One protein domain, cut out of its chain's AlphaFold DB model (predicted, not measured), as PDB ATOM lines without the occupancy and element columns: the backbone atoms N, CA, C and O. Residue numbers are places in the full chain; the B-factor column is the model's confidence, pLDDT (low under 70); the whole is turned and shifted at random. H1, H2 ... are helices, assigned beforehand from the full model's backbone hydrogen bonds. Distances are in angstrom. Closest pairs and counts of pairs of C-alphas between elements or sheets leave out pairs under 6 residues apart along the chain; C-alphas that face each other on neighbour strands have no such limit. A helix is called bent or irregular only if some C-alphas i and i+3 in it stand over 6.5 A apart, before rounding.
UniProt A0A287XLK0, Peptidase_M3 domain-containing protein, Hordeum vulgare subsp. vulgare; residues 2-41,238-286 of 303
ATOM      1  N   ARG A   2     -20.158 -52.740 -20.908       88.69
ATOM      2  CA  ARG A   2     -20.995 -52.837 -19.688       88.69
ATOM      3  C   ARG A   2     -20.392 -52.133 -18.460       88.69
ATOM      4  O   ARG A   2     -21.100 -51.396 -17.780       88.69
ATOM      5  N   GLU A   3     -19.104 -52.345 -18.201       91.62
ATOM      6  CA  GLU A   3     -18.377 -51.740 -17.071       91.62
ATOM      7  C   GLU A   3     -18.281 -50.216 -17.197       91.62
ATOM      8  O   GLU A   3     -18.723 -49.506 -16.301       91.62
ATOM      9  N   PHE A   4     -17.866 -49.715 -18.363       89.69
ATOM     10  CA  PHE A   4     -17.862 -48.282 -18.679       89.69
ATOM     11  C   PHE A   4     -19.218 -47.603 -18.415       89.69
ATOM     12  O   PHE A   4     -19.291 -46.593 -17.718       89.69
ATOM     13  N   ASN A   5     -20.318 -48.187 -18.909       91.81
ATOM     14  CA  ASN A   5     -21.661 -47.650 -18.664       91.81
ATOM     15  C   ASN A   5     -22.025 -47.668 -17.173       91.81
ATOM     16  O   ASN A   5     -22.663 -46.744 -16.683       91.81
ATOM     17  N   THR A   6     -21.577 -48.688 -16.440       93.31
ATOM     18  CA  THR A   6     -21.810 -48.802 -14.997       93.31
ATOM     19  C   THR A   6     -21.117 -47.672 -14.226       93.31
ATOM     20  O   THR A   6     -21.734 -47.073 -13.342       93.31
ATOM     21  N   ILE A   7     -19.874 -47.338 -14.591       92.88
ATOM     22  CA  ILE A   7     -19.108 -46.229 -13.995       92.88
ATOM     23  C   ILE A   7     -19.758 -44.886 -14.356       92.88
ATOM     24  O   ILE A   7     -19.990 -44.047 -13.485       92.88
ATOM     25  N   LYS A   8     -20.142 -44.700 -15.625       93.12
ATOM     26  CA  LYS A   8     -20.847 -43.499 -16.100       93.12
ATOM     27  C   LYS A   8     -22.172 -43.275 -15.367       93.12
ATOM     28  O   LYS A   8     -22.447 -42.168 -14.906       93.12
ATOM     29  N   ASP A   9     -22.979 -44.317 -15.197       93.62
ATOM     30  CA  ASP A   9     -24.235 -44.229 -14.449       93.62
ATOM     31  C   ASP A   9     -24.001 -43.962 -12.958       93.62
ATOM     32  O   ASP A   9     -24.800 -43.269 -12.324       93.62
ATOM     33  N   PHE A  10     -22.904 -44.467 -12.385       93.94
ATOM     34  CA  PHE A  10     -22.502 -44.130 -11.021       93.94
ATOM     35  C   PHE A  10     -22.133 -42.646 -10.886       93.94
ATOM     36  O   PHE A  10     -22.687 -41.979 -10.010       93.94
ATOM     37  N   LYS A  11     -21.312 -42.100 -11.795       94.31
ATOM     38  CA  LYS A  11     -20.993 -40.660 -11.853       94.31
ATOM     39  C   LYS A  11     -22.263 -39.810 -11.908       94.31
ATOM     40  O   LYS A  11     -22.436 -38.905 -11.097       94.31
ATOM     41  N   ARG A  12     -23.192 -40.142 -12.809       94.62
ATOM     42  CA  ARG A  12     -24.468 -39.417 -12.967       94.62
ATOM     43  C   ARG A  12     -25.299 -39.384 -11.687       94.62
ATOM     44  O   ARG A  12     -25.916 -38.365 -11.384       94.62
ATOM     45  N   ARG A  13     -25.311 -40.484 -10.922       93.12
ATOM     46  CA  ARG A  13     -25.999 -40.554  -9.624       93.12
ATOM     47  C   ARG A  13     -25.315 -39.697  -8.560       93.12
ATOM     48  O   ARG A  13     -26.004 -38.949  -7.878       93.12
ATOM     49  N   VAL A  14     -23.992 -39.791  -8.426       92.62
ATOM     50  CA  VAL A  14     -23.225 -39.063  -7.396       92.62
ATOM     51  C   VAL A  14     -23.231 -37.556  -7.652       92.62
ATOM     52  O   VAL A  14     -23.423 -36.776  -6.725       92.62
ATOM     53  N   CYS A  15     -23.070 -37.138  -8.907       91.56
ATOM     54  CA  CYS A  15     -23.057 -35.728  -9.295       91.56
ATOM     55  C   CYS A  15     -24.460 -35.125  -9.465       91.56
ATOM     56  O   CYS A  15     -24.574 -33.930  -9.724       91.56
ATOM     57  N   ASN A  16     -25.519 -35.937  -9.349       92.12
ATOM     58  CA  ASN A  16     -26.904 -35.552  -9.631       92.12
ATOM     59  C   ASN A  16     -27.087 -34.872 -11.009       92.12
ATOM     60  O   ASN A  16     -27.917 -33.980 -11.180       92.12
ATOM     61  N   ASP A  17     -26.312 -35.312 -12.001       92.38
ATOM     62  CA  ASP A  17     -26.332 -34.806 -13.371       92.38
ATOM     63  C   ASP A  17     -26.497 -35.981 -14.338       92.38
ATOM     64  O   ASP A  17     -25.587 -36.783 -14.540       92.38
ATOM     65  N   LYS A  18     -27.677 -36.086 -14.957       86.31
ATOM     66  CA  LYS A  18     -27.998 -37.159 -15.913       86.31
ATOM     67  C   LYS A  18     -27.306 -36.984 -17.269       86.31
ATOM     68  O   LYS A  18     -27.225 -37.951 -18.028       86.31
ATOM     69  N   SER A  19     -26.840 -35.776 -17.580       86.31
ATOM     70  CA  SER A  19     -26.154 -35.453 -18.833       86.31
ATOM     71  C   SER A  19     -24.647 -35.693 -18.767       86.31
ATOM     72  O   SER A  19     -24.029 -35.853 -19.818       86.31
ATOM     73  N   ALA A  20     -24.082 -35.823 -17.561       88.69
ATOM     74  CA  ALA A  20     -22.665 -36.079 -17.355       88.69
ATOM     75  C   ALA A  20     -22.166 -37.303 -18.148       88.69
ATOM     76  O   ALA A  20     -22.794 -38.375 -18.156       88.69
ATOM     77  N   ASP A  21     -21.016 -37.128 -18.798       91.31
ATOM     78  CA  ASP A  21     -20.234 -38.192 -19.430       91.31
ATOM     79  C   ASP A  21     -18.974 -38.504 -18.612       91.31
ATOM     80  O   ASP A  21     -18.644 -37.763 -17.687       91.31
ATOM     81  N   LEU A  22     -18.306 -39.619 -18.904       89.50
ATOM     82  CA  LEU A  22     -17.073 -40.030 -18.241       89.50
ATOM     83  C   LEU A  22     -15.859 -39.462 -18.987       89.50
ATOM     84  O   LEU A  22     -15.656 -39.779 -20.157       89.50
ATOM     85  N   GLU A  23     -15.048 -38.663 -18.299       91.31
ATOM     86  CA  GLU A  23     -13.772 -38.172 -18.818       91.31
ATOM     87  C   GLU A  23     -12.616 -39.097 -18.398       91.31
ATOM     88  O   GLU A  23     -12.725 -39.809 -17.396       91.31
ATOM     89  N   PRO A  24     -11.465 -39.086 -19.096       85.94
ATOM     90  CA  PRO A  24     -10.352 -39.989 -18.786       85.94
ATOM     91  C   PRO A  24      -9.790 -39.876 -17.357       85.94
ATOM     92  O   PRO A  24      -9.207 -40.831 -16.858       85.94
ATOM     93  N   TRP A  25      -9.937 -38.724 -16.692       89.25
ATOM     94  CA  TRP A  25      -9.505 -38.527 -15.297       89.25
ATOM     95  C   TRP A  25     -10.558 -38.952 -14.263       89.25
ATOM     96  O   TRP A  25     -10.259 -38.999 -13.071       89.25
ATOM     97  N   ASP A  26     -11.786 -39.242 -14.695       91.94
ATOM     98  CA  ASP A  26     -12.885 -39.627 -13.812       91.94
ATOM     99  C   ASP A  26     -12.855 -41.119 -13.463       91.94
ATOM    100  O   ASP A  26     -13.298 -41.512 -12.385       91.94
ATOM    101  N   GLU A  27     -12.359 -41.954 -14.378       88.44
ATOM    102  CA  GLU A  27     -12.459 -43.413 -14.294       88.44
ATOM    103  C   GLU A  27     -11.862 -43.967 -12.992       88.44
ATOM    104  O   GLU A  27     -12.590 -44.567 -12.199       88.44
ATOM    105  N   ASP A  28     -10.586 -43.680 -12.715       89.00
ATOM    106  CA  ASP A  28      -9.890 -44.164 -11.512       89.00
ATOM    107  C   ASP A  28     -10.561 -43.645 -10.219       89.00
ATOM    108  O   ASP A  28     -10.682 -44.373  -9.228       89.00
ATOM    109  N   TYR A  29     -11.073 -42.408 -10.237       91.31
ATOM    110  CA  TYR A  29     -11.754 -41.797  -9.093       91.31
ATOM    111  C   TYR A  29     -13.085 -42.494  -8.776       91.31
ATOM    112  O   TYR A  29     -13.308 -42.934  -7.644       91.31
ATOM    113  N   PHE A  30     -13.970 -42.639  -9.769       92.62
ATOM    114  CA  PHE A  30     -15.273 -43.269  -9.555       92.62
ATOM    115  C   PHE A  30     -15.152 -44.776  -9.331       92.62
ATOM    116  O   PHE A  30     -15.879 -45.299  -8.489       92.62
ATOM    117  N   ILE A  31     -14.216 -45.474  -9.986       90.88
ATOM    118  CA  ILE A  31     -13.920 -46.881  -9.671       90.88
ATOM    119  C   ILE A  31     -13.486 -47.014  -8.208       90.88
ATOM    120  O   ILE A  31     -14.005 -47.879  -7.502       90.88
ATOM    121  N   GLY A  32     -12.602 -46.136  -7.722       88.56
ATOM    122  CA  GLY A  32     -12.190 -46.109  -6.318       88.56
ATOM    123  C   GLY A  32     -13.372 -45.923  -5.362       88.56
ATOM    124  O   GLY A  32     -13.523 -46.681  -4.403       88.56
ATOM    125  N   MET A  33     -14.274 -44.980  -5.652       89.12
ATOM    126  CA  MET A  33     -15.505 -44.792  -4.869       89.12
ATOM    127  C   MET A  33     -16.425 -46.020  -4.901       89.12
ATOM    128  O   MET A  33     -17.015 -46.391  -3.884       89.12
ATOM    129  N   MET A  34     -16.567 -46.662  -6.061       90.38
ATOM    130  CA  MET A  34     -17.376 -47.870  -6.209       90.38
ATOM    131  C   MET A  34     -16.788 -49.044  -5.421       90.38
ATOM    132  O   MET A  34     -17.531 -49.728  -4.725       90.38
ATOM    133  N   LYS A  35     -15.464 -49.239  -5.466       87.75
ATOM    134  CA  LYS A  35     -14.761 -50.265  -4.680       87.75
ATOM    135  C   LYS A  35     -14.943 -50.031  -3.175       87.75
ATOM    136  O   LYS A  35     -15.351 -50.948  -2.464       87.75
ATOM    137  N   SER A  36     -14.762 -48.793  -2.713       83.38
ATOM    138  CA  SER A  36     -14.943 -48.413  -1.301       83.38
ATOM    139  C   SER A  36     -16.390 -48.527  -0.805       83.38
ATOM    140  O   SER A  36     -16.619 -48.800   0.370       83.38
ATOM    141  N   SER A  37     -17.384 -48.313  -1.674       83.12
ATOM    142  CA  SER A  37     -18.807 -48.441  -1.309       83.12
ATOM    143  C   SER A  37     -19.322 -49.881  -1.369       83.12
ATOM    144  O   SER A  37     -20.186 -50.248  -0.574       83.12
ATOM    145  N   ALA A  38     -18.795 -50.708  -2.275       81.81
ATOM    146  CA  ALA A  38     -19.156 -52.120  -2.391       81.81
ATOM    147  C   ALA A  38     -18.517 -52.986  -1.294       81.81
ATOM    148  O   ALA A  38     -19.114 -53.968  -0.846       81.81
ATOM    149  N   HIS A  39     -17.312 -52.620  -0.851       77.06
ATOM    150  CA  HIS A  39     -16.555 -53.373   0.136       77.06
ATOM    151  C   HIS A  39     -16.006 -52.440   1.217       77.06
ATOM    152  O   HIS A  39     -15.192 -51.564   0.944       77.06
ATOM    153  N   THR A  40     -16.417 -52.661   2.468       74.94
ATOM    154  CA  THR A  40     -15.874 -51.962   3.643       74.94
ATOM    155  C   THR A  40     -14.482 -52.510   3.974       74.94
ATOM    156  O   THR A  40     -14.300 -53.251   4.936       74.94
ATOM    157  N   VAL A  41     -13.506 -52.215   3.118       80.88
ATOM    158  CA  VAL A  41     -12.101 -52.575   3.311       80.88
ATOM    159  C   VAL A  41     -11.351 -51.296   3.635       80.88
ATOM    160  O   VAL A  41     -11.094 -50.484   2.752       80.88
ATOM    161  N   ALA A 238     -12.543 -56.020 -16.937       90.75
ATOM    162  CA  ALA A 238     -12.567 -55.725 -18.366       90.75
ATOM    163  C   ALA A 238     -12.035 -54.315 -18.656       90.75
ATOM    164  O   ALA A 238     -11.339 -54.136 -19.654       90.75
ATOM    165  N   THR A 239     -12.324 -53.340 -17.790       89.81
ATOM    166  CA  THR A 239     -11.711 -52.007 -17.824       89.81
ATOM    167  C   THR A 239     -10.192 -52.095 -17.655       89.81
ATOM    168  O   THR A 239      -9.456 -51.545 -18.479       89.81
ATOM    169  N   ASP A 240      -9.710 -52.854 -16.665       87.25
ATOM    170  CA  ASP A 240      -8.270 -53.040 -16.443       87.25
ATOM    171  C   ASP A 240      -7.596 -53.695 -17.661       87.25
ATOM    172  O   ASP A 240      -6.589 -53.199 -18.173       87.25
ATOM    173  N   LEU A 241      -8.196 -54.764 -18.199       90.25
ATOM    174  CA  LEU A 241      -7.696 -55.439 -19.398       90.25
ATOM    175  C   LEU A 241      -7.687 -54.511 -20.619       90.25
ATOM    176  O   LEU A 241      -6.719 -54.496 -21.379       90.25
ATOM    177  N   GLN A 242      -8.746 -53.724 -20.814       89.75
ATOM    178  CA  GLN A 242      -8.827 -52.761 -21.908       89.75
ATOM    179  C   GLN A 242      -7.679 -51.748 -21.831       89.75
ATOM    180  O   GLN A 242      -7.038 -51.477 -22.848       89.75
ATOM    181  N   ARG A 243      -7.371 -51.237 -20.633       87.19
ATOM    182  CA  ARG A 243      -6.249 -50.319 -20.413       87.19
ATOM    183  C   ARG A 243      -4.908 -50.962 -20.778       87.19
ATOM    184  O   ARG A 243      -4.113 -50.339 -21.484       87.19
ATOM    185  N   GLN A 244      -4.683 -52.217 -20.385       88.12
ATOM    186  CA  GLN A 244      -3.470 -52.961 -20.760       88.12
ATOM    187  C   GLN A 244      -3.358 -53.154 -22.278       88.12
ATOM    188  O   GLN A 244      -2.308 -52.898 -22.870       88.12
ATOM    189  N   VAL A 245      -4.458 -53.512 -22.945       89.56
ATOM    190  CA  VAL A 245      -4.515 -53.634 -24.410       89.56
ATOM    191  C   VAL A 245      -4.198 -52.300 -25.098       89.56
ATOM    192  O   VAL A 245      -3.443 -52.272 -26.071       89.56
ATOM    193  N   CYS A 246      -4.699 -51.175 -24.581       85.75
ATOM    194  CA  CYS A 246      -4.356 -49.849 -25.094       85.75
ATOM    195  C   CYS A 246      -2.852 -49.547 -24.977       85.75
ATOM    196  O   CYS A 246      -2.260 -49.038 -25.935       85.75
ATOM    197  N   PHE A 247      -2.212 -49.891 -23.854       84.44
ATOM    198  CA  PHE A 247      -0.760 -49.741 -23.708       84.44
ATOM    199  C   PHE A 247       0.018 -50.620 -24.689       84.44
ATOM    200  O   PHE A 247       0.988 -50.146 -25.285       84.44
ATOM    201  N   LEU A 248      -0.430 -51.856 -24.929       84.56
ATOM    202  CA  LEU A 248       0.166 -52.737 -25.938       84.56
ATOM    203  C   LEU A 248       0.108 -52.118 -27.340       84.56
ATOM    204  O   LEU A 248       1.127 -52.081 -28.032       84.56
ATOM    205  N   PHE A 249      -1.040 -51.571 -27.750       82.31
ATOM    206  CA  PHE A 249      -1.165 -50.892 -29.044       82.31
ATOM    207  C   PHE A 249      -0.238 -49.677 -29.155       82.31
ATOM    208  O   PHE A 249       0.452 -49.516 -30.166       82.31
ATOM    209  N   TYR A 250      -0.179 -48.846 -28.113       78.38
ATOM    210  CA  TYR A 250       0.706 -47.683 -28.081       78.38
ATOM    211  C   TYR A 250       2.191 -48.078 -28.173       78.38
ATOM    212  O   TYR A 250       2.957 -47.474 -28.931       78.38
ATOM    213  N   ASN A 251       2.603 -49.124 -27.453       74.44
ATOM    214  CA  ASN A 251       3.970 -49.643 -27.492       74.44
ATOM    215  C   ASN A 251       4.314 -50.264 -28.853       74.44
ATOM    216  O   ASN A 251       5.388 -49.995 -29.396       74.44
ATOM    217  N   GLY A 252       3.394 -51.025 -29.451       75.19
ATOM    218  CA  GLY A 252       3.571 -51.600 -30.786       75.19
ATOM    219  C   GLY A 252       3.765 -50.530 -31.863       75.19
ATOM    220  O   GLY A 252       4.658 -50.636 -32.703       75.19
ATOM    221  N   LEU A 253       2.996 -49.443 -31.807       73.81
ATOM    222  CA  LEU A 253       3.155 -48.318 -32.732       73.81
ATOM    223  C   LEU A 253       4.478 -47.580 -32.537       73.81
ATOM    224  O   LEU A 253       5.130 -47.231 -33.521       73.81
ATOM    225  N   ASN A 254       4.908 -47.396 -31.288       69.62
ATOM    226  CA  ASN A 254       6.231 -46.853 -30.989       69.62
ATOM    227  C   ASN A 254       7.355 -47.729 -31.554       69.62
ATOM    228  O   ASN A 254       8.339 -47.201 -32.074       69.62
ATOM    229  N   PHE A 255       7.221 -49.055 -31.481       73.00
ATOM    230  CA  PHE A 255       8.184 -49.983 -32.067       73.00
ATOM    231  C   PHE A 255       8.255 -49.834 -33.593       73.00
ATOM    232  O   PHE A 255       9.343 -49.638 -34.135       73.00
ATOM    233  N   VAL A 256       7.103 -49.840 -34.274       71.50
ATOM    234  CA  VAL A 256       7.018 -49.658 -35.735       71.50
ATOM    235  C   VAL A 256       7.623 -48.319 -36.160       71.50
ATOM    236  O   VAL A 256       8.413 -48.265 -37.102       71.50
ATOM    237  N   TRP A 257       7.313 -47.244 -35.432       71.25
ATOM    238  CA  TRP A 257       7.886 -45.923 -35.673       71.25
ATOM    239  C   TRP A 257       9.415 -45.927 -35.545       71.25
ATOM    240  O   TRP A 257      10.121 -45.480 -36.448       71.25
ATOM    241  N   ARG A 258       9.954 -46.489 -34.454       67.44
ATOM    242  CA  ARG A 258      11.407 -46.574 -34.224       67.44
ATOM    243  C   ARG A 258      12.115 -47.427 -35.275       67.44
ATOM    244  O   ARG A 258      13.221 -47.075 -35.683       67.44
ATOM    245  N   ALA A 259      11.500 -48.525 -35.711       70.25
ATOM    246  CA  ALA A 259      12.030 -49.365 -36.781       70.25
ATOM    247  C   ALA A 259      12.091 -48.599 -38.115       70.25
ATOM    248  O   ALA A 259      13.111 -48.647 -38.799       70.25
ATOM    249  N   HIS A 260      11.051 -47.823 -38.438       64.50
ATOM    250  CA  HIS A 260      11.003 -47.004 -39.650       64.50
ATOM    251  C   HIS A 260      12.067 -45.896 -39.668       64.50
ATOM    252  O   HIS A 260      12.789 -45.749 -40.653       64.50
ATOM    253  N   VAL A 261      12.214 -45.160 -38.561       68.62
ATOM    254  CA  VAL A 261      13.237 -44.108 -38.422       68.62
ATOM    255  C   VAL A 261      14.647 -44.690 -38.574       68.62
ATOM    256  O   VAL A 261      15.478 -44.115 -39.273       68.62
ATOM    257  N   LYS A 262      14.919 -45.860 -37.979       68.62
ATOM    258  CA  LYS A 262      16.217 -46.545 -38.120       68.62
ATOM    259  C   LYS A 262      16.491 -47.059 -39.536       68.62
ATOM    260  O   LYS A 262      17.654 -47.168 -39.907       68.62
ATOM    261  N   ALA A 263      15.456 -47.349 -40.320       69.62
ATOM    262  CA  ALA A 263      15.579 -47.803 -41.705       69.62
ATOM    263  C   ALA A 263      15.812 -46.659 -42.719       69.62
ATOM    264  O   ALA A 263      15.782 -46.902 -43.923       69.62
ATOM    265  N   GLY A 264      16.032 -45.415 -42.267       54.44
ATOM    266  CA  GLY A 264      16.311 -44.274 -43.153       54.44
ATOM    267  C   GLY A 264      15.085 -43.754 -43.912       54.44
ATOM    268  O   GLY A 264      15.221 -43.070 -44.927       54.44
ATOM    269  N   GLY A 265      13.875 -44.077 -43.444       54.34
ATOM    270  CA  GLY A 265      12.631 -43.583 -44.025       54.34
ATOM    271  C   GLY A 265      12.448 -42.082 -43.791       54.34
ATOM    272  O   GLY A 265      11.871 -41.671 -42.793       54.34
ATOM    273  N   HIS A 266      12.920 -41.252 -44.723       50.97
ATOM    274  CA  HIS A 266      12.707 -39.796 -44.697       50.97
ATOM    275  C   HIS A 266      11.360 -39.356 -45.304       50.97
ATOM    276  O   HIS A 266      10.998 -38.189 -45.202       50.97
ATOM    277  N   ASN A 267      10.593 -40.282 -45.894       47.22
ATOM    278  CA  ASN A 267       9.332 -40.007 -46.596       47.22
ATOM    279  C   ASN A 267       8.127 -40.702 -45.942       47.22
ATOM    280  O   ASN A 267       7.327 -41.348 -46.620       47.22
ATOM    281  N   PHE A 268       7.963 -40.571 -44.624       46.28
ATOM    282  CA  PHE A 268       6.659 -40.839 -44.018       46.28
ATOM    283  C   PHE A 268       5.811 -39.574 -44.144       46.28
ATOM    284  O   PHE A 268       6.095 -38.558 -43.513       46.28
ATOM    285  N   CYS A 269       4.782 -39.611 -44.993       45.56
ATOM    286  CA  CYS A 269       3.797 -38.538 -45.061       45.56
ATOM    287  C   CYS A 269       3.187 -38.370 -43.658       45.56
ATOM    288  O   CYS A 269       2.548 -39.300 -43.154       45.56
ATOM    289  N   SER A 270       3.396 -37.210 -43.024       43.28
ATOM    290  CA  SER A 270       2.891 -36.885 -41.680       43.28
ATOM    291  C   SER A 270       1.392 -37.172 -41.532       43.28
ATOM    292  O   SER A 270       0.955 -37.606 -40.473       43.28
ATOM    293  N   CYS A 271       0.639 -37.095 -42.631       41.09
ATOM    294  CA  CYS A 271      -0.783 -37.429 -42.724       41.09
ATOM    295  C   CYS A 271      -1.135 -38.870 -42.288       41.09
ATOM    296  O   CYS A 271      -2.212 -39.088 -41.737       41.09
ATOM    297  N   GLY A 272      -0.263 -39.867 -42.497       42.41
ATOM    298  CA  GLY A 272      -0.542 -41.263 -42.120       42.41
ATOM    299  C   GLY A 272      -0.326 -41.555 -40.631       42.41
ATOM    300  O   GLY A 272      -1.050 -42.357 -40.039       42.41
ATOM    301  N   PHE A 273       0.653 -40.880 -40.022       45.56
ATOM    302  CA  PHE A 273       0.933 -40.962 -38.589       45.56
ATOM    303  C   PHE A 273      -0.031 -40.078 -37.793       45.56
ATOM    304  O   PHE A 273      -0.571 -40.535 -36.794       45.56
ATOM    305  N   GLU A 274      -0.343 -38.876 -38.286       42.25
ATOM    306  CA  GLU A 274      -1.389 -38.015 -37.729       42.25
ATOM    307  C   GLU A 274      -2.753 -38.692 -37.792       42.25
ATOM    308  O   GLU A 274      -3.459 -38.643 -36.802       42.25
ATOM    309  N   LYS A 275      -3.112 -39.411 -38.866       43.38
ATOM    310  CA  LYS A 275      -4.375 -40.171 -38.901       43.38
ATOM    311  C   LYS A 275      -4.427 -41.310 -37.884       43.38
ATOM    312  O   LYS A 275      -5.452 -41.455 -37.239       43.38
ATOM    313  N   LYS A 276      -3.346 -42.075 -37.688       45.66
ATOM    314  CA  LYS A 276      -3.312 -43.169 -36.692       45.66
ATOM    315  C   LYS A 276      -3.198 -42.673 -35.251       45.66
ATOM    316  O   LYS A 276      -3.828 -43.230 -34.361       45.66
ATOM    317  N   ALA A 277      -2.424 -41.617 -35.013       44.91
ATOM    318  CA  ALA A 277      -2.362 -40.940 -33.723       44.91
ATOM    319  C   ALA A 277      -3.685 -40.229 -33.409       44.91
ATOM    320  O   ALA A 277      -4.127 -40.278 -32.273       44.91
ATOM    321  N   HIS A 278      -4.361 -39.658 -34.411       41.06
ATOM    322  CA  HIS A 278      -5.709 -39.107 -34.296       41.06
ATOM    323  C   HIS A 278      -6.761 -40.204 -34.113       41.06
ATOM    324  O   HIS A 278      -7.685 -39.994 -33.349       41.06
ATOM    325  N   GLU A 279      -6.625 -41.387 -34.718       45.38
ATOM    326  CA  GLU A 279      -7.476 -42.559 -34.439       45.38
ATOM    327  C   GLU A 279      -7.283 -43.087 -33.010       45.38
ATOM    328  O   GLU A 279      -8.240 -43.544 -32.396       45.38
ATOM    329  N   LEU A 280      -6.081 -42.978 -32.436       46.62
ATOM    330  CA  LEU A 280      -5.814 -43.346 -31.039       46.62
ATOM    331  C   LEU A 280      -6.223 -42.260 -30.051       46.62
ATOM    332  O   LEU A 280      -6.744 -42.580 -28.991       46.62
ATOM    333  N   GLU A 281      -6.031 -40.990 -30.398       40.38
ATOM    334  CA  GLU A 281      -6.570 -39.843 -29.669       40.38
ATOM    335  C   GLU A 281      -8.104 -39.842 -29.755       40.38
ATOM    336  O   GLU A 281      -8.760 -39.480 -28.789       40.38
ATOM    337  N   LEU A 282      -8.696 -40.342 -30.847       39.66
ATOM    338  CA  LEU A 282     -10.123 -40.652 -30.975       39.66
ATOM    339  C   LEU A 282     -10.506 -41.885 -30.155       39.66
ATOM    340  O   LEU A 282     -11.520 -41.824 -29.488       39.66
ATOM    341  N   CYS A 283      -9.716 -42.961 -30.091       41.09
ATOM    342  CA  CYS A 283      -9.963 -44.054 -29.135       41.09
ATOM    343  C   CYS A 283      -9.854 -43.586 -27.671       41.09
ATOM    344  O   CYS A 283     -10.520 -44.136 -26.799       41.09
ATOM    345  N   ARG A 284      -9.033 -42.563 -27.397       41.84
ATOM    346  CA  ARG A 284      -8.849 -41.943 -26.078       41.84
ATOM    347  C   ARG A 284      -9.955 -40.935 -25.736       41.84
ATOM    348  O   ARG A 284     -10.373 -40.875 -24.588       41.84
ATOM    349  N   ARG A 285     -10.427 -40.153 -26.714       37.62
ATOM    350  CA  ARG A 285     -11.496 -39.139 -26.576       37.62
ATOM    351  C   ARG A 285     -12.894 -39.700 -26.800       37.62
ATOM    352  O   ARG A 285     -13.873 -39.094 -26.381       37.62
ATOM    353  N   HIS A 286     -13.018 -40.807 -27.512       41.03
ATOM    354  CA  HIS A 286     -14.268 -41.477 -27.833       41.03
ATOM    355  C   HIS A 286     -14.102 -42.960 -27.502       41.03
ATOM    356  O   HIS A 286     -13.701 -43.766 -28.340       41.03
TER     357      HIS A 286
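AT A GLANCE: This is residues 2 to 41 and 238 to 286 of the 303 residues of the protein "Peptidase_M3 domain-containing protein" of Hordeum vulgare subsp. vulgare (UniProt A0A287XLK0). Two parts lie end to end: a small head, in which H1 and H2 cross nearly at right angles with the loop of residues 15 to 26 between them, and a long arm, in which H3 runs away from the head and the shorter H4 folds back beside it without touching it. H3 makes most of the length, and the end of H2 with residues 39 to 41 sticks out from the head. The printed part has 89 residues with four named helices, H1, H2, H3 and H4 in that order, and no named strand; the class is all helix. The whole is only just extended, close to loose, with a radius of gyration of the C-alphas of 18.4 A, and elongated, with spans of 56 by 30 by 18 A.

HOW THE PARTS SIT: H1, residues 2 to 14, touches H2, residues 27 to 38, with its residues 7 to 11 alone. Their closest C-alphas are those of Ile 7 and Phe 30, 6.6 A apart, and their lines are about perpendicular, at 79 degrees. H1 and H3, residues 238 to 262, only just touch, with 3 pairs of C-alphas within 8 A, and touch only at their ends. The closest C-alphas there are those of Glu 3 and Thr 239, 6.7 A apart; the two helices run opposite ways at a steep tilt of 65 degrees. H3 and H4, residues 270 to 285, are near each other, with 10 pairs of C-alphas within 10 A and a closest distance of 8.4 A. H4 is apart from H1 and from H2, and H2 is apart from H3. In H1, H2, H3 and H4 every O i to N i+4 pair is within hydrogen-bond range.

IN THESE COORDINATES: H1 begins at C-alpha 2, at (-20.995, -52.837, -19.688), and measures 18.6 A from first to last C-alpha. H2 measures 16.2 A. H3, the longest helix with 25 residues, measures 36.1 A, from C-alpha 238 at (-12.567, -55.725, -18.366) to C-alpha 262 at (16.217, -46.545, -38.120). H4 measures 21.0 A and ends at C-alpha 285, at (-11.496, -39.139, -26.576). None of the helices is bent.

THE WHOLE: The two C-alphas farthest apart are those of Thr 40 and Asn 267, at 57.5 A. Residues 42 to 237 are not printed, and C-alphas 41 and 238 are 21.9 A apart across this cut. The link from H1 to H2, 12 residues, is long; that from H3 to H4, 7 residues, is short. Residues 35 to 41, of which 35 to 38 belong to H2, stand free, as do residues 240 to 245 of H3. The mean pLDDT of the printed part is 74.6; residues 254, 258 and 260 to 286 are under 70, and H4 has a mean of 43.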